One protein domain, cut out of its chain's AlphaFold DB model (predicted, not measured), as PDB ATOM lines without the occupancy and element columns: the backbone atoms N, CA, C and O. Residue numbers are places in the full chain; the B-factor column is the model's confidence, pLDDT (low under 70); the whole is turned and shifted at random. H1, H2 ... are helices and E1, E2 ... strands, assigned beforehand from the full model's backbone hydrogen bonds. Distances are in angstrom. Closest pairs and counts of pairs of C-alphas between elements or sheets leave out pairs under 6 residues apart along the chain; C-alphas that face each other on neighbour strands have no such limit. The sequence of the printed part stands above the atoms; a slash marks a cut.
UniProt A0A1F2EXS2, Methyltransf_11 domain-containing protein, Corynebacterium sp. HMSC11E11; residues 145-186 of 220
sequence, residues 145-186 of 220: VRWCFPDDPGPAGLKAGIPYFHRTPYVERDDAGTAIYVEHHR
ATOM      1  N   VAL A 145       3.221  -1.181 -16.297       93.88
ATOM      2  CA  VAL A 145       2.794  -2.033 -15.179       93.88
ATOM      3  C   VAL A 145       3.263  -1.482 -13.829       93.88
ATOM      4  O   VAL A 145       2.554  -1.655 -12.842       93.88
ATOM      5  N   ARG A 146       4.390  -0.747 -13.782       91.06
ATOM      6  CA  ARG A 146       4.907  -0.106 -12.561       91.06
ATOM      7  C   ARG A 146       3.856   0.786 -11.904       91.06
ATOM      8  O   ARG A 146       3.795   0.839 -10.680       91.06
ATOM      9  N   TRP A 147       2.996   1.416 -12.702       91.50
ATOM     10  CA  TRP A 147       1.946   2.321 -12.233       91.50
ATOM     11  C   TRP A 147       0.750   1.618 -11.593       91.50
ATOM     12  O   TRP A 147      -0.112   2.286 -11.035       91.50
ATOM     13  N   CYS A 148       0.692   0.284 -11.641       94.31
ATOM     14  CA  CYS A 148      -0.297  -0.489 -10.888       94.31
ATOM     15  C   CYS A 148       0.066  -0.600  -9.396       94.31
ATOM     16  O   CYS A 148      -0.789  -0.966  -8.584       94.31
ATOM     17  N   PHE A 149       1.319  -0.291  -9.047       93.12
ATOM     18  CA  PHE A 149       1.899  -0.449  -7.718       93.12
ATOM     19  C   PHE A 149       2.193   0.919  -7.083       93.12
ATOM     20  O   PHE A 149       2.623   1.838  -7.790       93.12
ATOM     21  N   PRO A 150       1.990   1.080  -5.765       89.56
ATOM     22  CA  PRO A 150       2.400   2.295  -5.072       89.56
ATOM     23  C   PRO A 150       3.928   2.430  -5.077       89.56
ATOM     24  O   PRO A 150       4.650   1.439  -5.187       89.56
ATOM     25  N   ASP A 151       4.426   3.661  -4.969       86.50
ATOM     26  CA  ASP A 151       5.845   3.919  -4.717       86.50
ATOM     27  C   ASP A 151       6.168   3.703  -3.235       86.50
ATOM     28  O   ASP A 151       6.221   4.625  -2.430       86.50
ATOM     29  N   ASP A 152       6.256   2.428  -2.866       86.06
ATOM     30  CA  ASP A 152       6.487   1.958  -1.506       86.06
ATOM     31  C   ASP A 152       7.552   0.850  -1.564       86.06
ATOM     32  O   ASP A 152       7.366  -0.134  -2.280       86.06
ATOM     33  N   PRO A 153       8.681   0.975  -0.847       84.75
ATOM     34  CA  PRO A 153       9.735  -0.041  -0.869       84.75
ATOM     35  C   PRO A 153       9.394  -1.286  -0.029       84.75
ATOM     36  O   PRO A 153      10.180  -2.231   0.032       84.75
ATOM     37  N   GLY A 154       8.258  -1.288   0.672       89.62
ATOM     38  CA  GLY A 154       7.796  -2.374   1.521       89.62
ATOM     39  C   GLY A 154       6.800  -3.314   0.830       89.62
ATOM     40  O   GLY A 154       6.547  -3.243  -0.374       89.62
ATOM     41  N   PRO A 155       6.172  -4.225   1.598       90.12
ATOM     42  CA  PRO A 155       5.225  -5.199   1.053       90.12
ATOM     43  C   PRO A 155       3.987  -4.583   0.387       90.12
ATOM     44  O   PRO A 155       3.293  -5.275  -0.360       90.12
ATOM     45  N   ALA A 156       3.667  -3.316   0.673       88.94
ATOM     46  CA  ALA A 156       2.576  -2.616   0.004       88.94
ATOM     47  C   ALA A 156       2.932  -2.296  -1.457       88.94
ATOM     48  O   ALA A 156       2.073  -2.459  -2.322       88.94
ATOM     49  N   GLY A 157       4.198  -1.971  -1.742       89.62
ATOM     50  CA  GLY A 157       4.742  -1.826  -3.099       89.62
ATOM     51  C   GLY A 157       4.638  -3.074  -3.969       89.62
ATOM     52  O   GLY A 157       4.674  -2.983  -5.190       89.62
ATOM     53  N   LEU A 158       4.445  -4.248  -3.362       90.06
ATOM     54  CA  LEU A 158       4.288  -5.520  -4.073       90.06
ATOM     55  C   LEU A 158       2.827  -5.852  -4.412       90.06
ATOM     56  O   LEU A 158       2.549  -6.890  -5.012       90.06
ATOM     57  N   LYS A 159       1.871  -5.004  -4.015       94.06
ATOM     58  CA  LYS A 159       0.443  -5.218  -4.264       94.06
ATOM     59  C   LYS A 159      -0.049  -4.279  -5.353       94.06
ATOM     60  O   LYS A 159      -0.017  -3.060  -5.199       94.06
ATOM     61  N   ALA A 160      -0.576  -4.858  -6.427       95.06
ATOM     62  CA  ALA A 160      -1.287  -4.090  -7.435       95.06
ATOM     63  C   ALA A 160      -2.593  -3.543  -6.833       95.06
ATOM     64  O   ALA A 160      -3.434  -4.308  -6.357       95.06
ATOM     65  N   GLY A 161      -2.750  -2.221  -6.841       93.56
ATOM     66  CA  GLY A 161      -3.917  -1.530  -6.279       93.56
ATOM     67  C   GLY A 161      -4.442  -0.385  -7.141       93.56
ATOM     68  O   GLY A 161      -5.566   0.068  -6.940       93.56
ATOM     69  N   ILE A 162      -3.658   0.066  -8.121       93.75
ATOM     70  CA  ILE A 162      -4.032   1.135  -9.046       93.75
ATOM     71  C   ILE A 162      -4.430   0.487 -10.381       93.75
ATOM     72  O   ILE A 162      -3.675  -0.341 -10.897       93.75
ATOM     73  N   PRO A 163      -5.600   0.811 -10.965       95.50
ATOM     74  CA  PRO A 163      -5.993   0.249 -12.253       95.50
ATOM     75  C   PRO A 163      -4.980   0.591 -13.347       95.50
ATOM     76  O   PRO A 163      -4.648   1.758 -13.528       95.50
ATOM     77  N   TYR A 164      -4.571  -0.397 -14.147       95.56
ATOM     78  CA  TYR A 164      -3.630  -0.198 -15.260       95.56
ATOM     79  C   TYR A 164      -4.058   0.912 -16.233       95.56
ATOM     80  O   TYR A 164      -3.220   1.608 -16.780       95.56
ATOM     81  N   PHE A 165      -5.363   1.109 -16.439       95.88
ATOM     82  CA  PHE A 165      -5.894   2.137 -17.344       95.88
ATOM     83  C   PHE A 165      -6.075   3.518 -16.693       95.88
ATOM     84  O   PHE A 165      -6.638   4.422 -17.319       95.88
ATOM     85  N   HIS A 166      -5.644   3.690 -15.441       93.06
ATOM     86  CA  HIS A 166      -5.692   4.964 -14.741       93.06
ATOM     87  C   HIS A 166      -4.610   5.903 -15.294       93.06
ATOM     88  O   HIS A 166      -3.418   5.684 -15.110       93.06
ATOM     89  N   ARG A 167      -5.036   6.959 -15.999       87.69
ATOM     90  CA  ARG A 167      -4.155   7.874 -16.753       87.69
ATOM     91  C   ARG A 167      -3.788   9.162 -16.014       87.69
ATOM     92  O   ARG A 167      -3.201  10.063 -16.610       87.69
ATOM     93  N   THR A 168      -4.147   9.275 -14.740       89.25
ATOM     94  CA  THR A 168      -3.732  10.414 -13.914       89.25
ATOM     95  C   THR A 168      -2.210  10.382 -13.765       89.25
ATOM     96  O   THR A 168      -1.672   9.313 -13.470       89.25
ATOM     97  N   PRO A 169      -1.502  11.503 -13.990       90.38
ATOM     98  CA  PRO A 169      -0.055  11.535 -13.831       90.38
ATOM     99  C   PRO A 169       0.345  11.230 -12.387       90.38
ATOM    100  O   PRO A 169      -0.353  11.617 -11.445       90.38
ATOM    101  N   TYR A 170       1.486  10.568 -12.225       89.62
ATOM    102  CA  TYR A 170       2.155  10.478 -10.938       89.62
ATOM    103  C   TYR A 170       2.804  11.830 -10.650       89.62
ATOM    104  O   TYR A 170       3.543  12.341 -11.487       89.62
ATOM    105  N   VAL A 171       2.480  12.432  -9.505       92.00
ATOM    106  CA  VAL A 171       2.957  13.767  -9.133       92.00
ATOM    107  C   VAL A 171       3.467  13.731  -7.704       92.00
ATOM    108  O   VAL A 171       2.682  13.501  -6.783       92.00
ATOM    109  N   GLU A 172       4.743  14.044  -7.520       91.75
ATOM    110  CA  GLU A 172       5.301  14.340  -6.201       91.75
ATOM    111  C   GLU A 172       5.299  15.845  -5.982       91.75
ATOM    112  O   GLU A 172       5.544  16.637  -6.902       91.75
ATOM    113  N   ARG A 173       5.004  16.246  -4.747       94.44
ATOM    114  CA  ARG A 173       4.935  17.646  -4.343       94.44
ATOM    115  C   ARG A 173       5.821  17.888  -3.132       94.44
ATOM    116  O   ARG A 173       5.930  17.015  -2.279       94.44
ATOM    117  N   ASP A 174       6.421  19.070  -3.072       94.06
ATOM    118  CA  ASP A 174       7.102  19.542  -1.867       94.06
ATOM    119  C   ASP A 174       6.104  19.945  -0.762       94.06
ATOM    120  O   ASP A 174       4.884  19.939  -0.961       94.06
ATOM    121  N   ASP A 175       6.627  20.343   0.402       94.50
ATOM    122  CA  ASP A 175       5.830  20.793   1.554       94.50
ATOM    123  C   ASP A 175       4.939  22.014   1.242       94.50
ATOM    124  O   ASP A 175       3.948  22.258   1.931       94.50
ATOM    125  N   ALA A 176       5.267  22.785   0.200       95.12
ATOM    126  CA  ALA A 176       4.487  23.930  -0.265       95.12
ATOM    127  C   ALA A 176       3.424  23.549  -1.317       95.12
ATOM    128  O   ALA A 176       2.665  24.407  -1.770       95.12
ATOM    129  N   GLY A 177       3.341  22.273  -1.705       93.44
ATOM    130  CA  GLY A 177       2.413  21.764  -2.712       93.44
ATOM    131  C   GLY A 177       2.876  21.966  -4.160       93.44
ATOM    132  O   GLY A 177       2.113  21.670  -5.089       93.44
ATOM    133  N   THR A 178       4.101  22.438  -4.384       95.00
ATOM    134  CA  THR A 178       4.686  22.618  -5.720       95.00
ATOM    135  C   THR A 178       5.054  21.261  -6.299       95.00
ATOM    136  O   THR A 178       5.653  20.444  -5.610       95.00
ATOM    137  N   ALA A 179       4.709  21.005  -7.563       92.56
ATOM    138  CA  ALA A 179       5.119  19.771  -8.228       92.56
ATOM    139  C   ALA A 179       6.641  19.763  -8.436       92.56
ATOM    140  O   ALA A 179       7.181  20.672  -9.066       92.56
ATOM    141  N   ILE A 180       7.306  18.734  -7.916       93.25
ATOM    142  CA  ILE A 180       8.761  18.534  -8.029       93.25
ATOM    143  C   ILE A 180       9.116  17.350  -8.933       93.25
ATOM    144  O   ILE A 180      10.234  17.275  -9.437       93.25
ATOM    145  N   TYR A 181       8.152  16.462  -9.175       91.62
ATOM    146  CA  TYR A 181       8.278  15.309 -10.051       91.62
ATOM    147  C   TYR A 181       6.930  15.027 -10.707       91.62
ATOM    148  O   TYR A 181       5.902  15.045 -10.028       91.62
ATOM    149  N   VAL A 182       6.923  14.793 -12.021       92.88
ATOM    150  CA  VAL A 182       5.711  14.429 -12.763       92.88
ATOM    151  C   VAL A 182       6.044  13.371 -13.800       92.88
ATOM    152  O   VAL A 182       6.770  13.655 -14.743       92.88
ATOM    153  N   GLU A 183       5.453  12.187 -13.684       93.94
ATOM    154  CA  GLU A 183       5.494  11.168 -14.733       93.94
ATOM    155  C   GLU A 183       4.097  10.899 -15.286       93.94
ATOM    156  O   GLU A 183       3.104  10.778 -14.563       93.94
ATOM    157  N   HIS A 184       4.013  10.780 -16.605       94.44
ATOM    158  CA  HIS A 184       2.766  10.565 -17.312       94.44
ATOM    159  C   HIS A 184       2.600   9.091 -17.679       94.44
ATOM    160  O   HIS A 184       3.231   8.584 -18.609       94.44
ATOM    161  N   HIS A 185       1.669   8.416 -16.999       94.31
ATOM    162  CA  HIS A 185       1.279   7.056 -17.350       94.31
ATOM    163  C   HIS A 185       0.801   6.973 -18.811       94.31
ATOM    164  O   HIS A 185      -0.034   7.765 -19.270       94.31
ATOM    165  N   ARG A 186       1.306   5.974 -19.536       94.94
ATOM    166  CA  ARG A 186       0.851   5.573 -20.872       94.94
ATOM    167  C   ARG A 186       0.823   4.065 -20.938       94.94
ATOM    168  O   ARG A 186       1.849   3.441 -20.701       94.94
TER     169      ARG A 186
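This is residues 145 to 186 of the 220 residues of the protein "Methyltransf_11 domain-containing protein" of Corynebacterium sp. HMSC11E11 (UniProt A0A1F2EXS2). This part has little regular structure: a two-stranded hairpin, E1 and E2, makes one end, and the short helix H1 with a long loop that swings out and folds back makes the other. The printed part has 42 residues, with 13 in named elements, in the order H1, E1, E2; the class is mixed. It is loose, with a radius of gyration of the C-alphas of 11.4 A, and flat, spanning 30 by 24 by 10 A.

Find C-alpha 145 at (2.794, -2.033, -15.179), where H1, residues 145 to 148, begins; it is 5.5 A long. Go on to C-alpha 170 at (2.155, 10.478, -10.938), where E1, residues 170 to 173, starts its 10.1 A. E2, residues 179 to 183, is 10.8 A long and ends at C-alpha 183, (5.494, 11.168, -14.733).

E1 and E2 form an antiparallel hairpin at 169 degrees; look for N 170 and O 183, 2.9 A apart, within hydrogen-bond range. H1 and E2 are apart. H1 is too short for an O i to N i+4 pair; its one O i to N i+3 pair is within range.

The C-alphas farthest apart, of Val 145 and Ala 176, are 30.0 A apart. The link H1 to E1 is long, 21 residues; E1 to E2 is tight. The printed part has no cut, and no printed residue is under 70 in pLDDT.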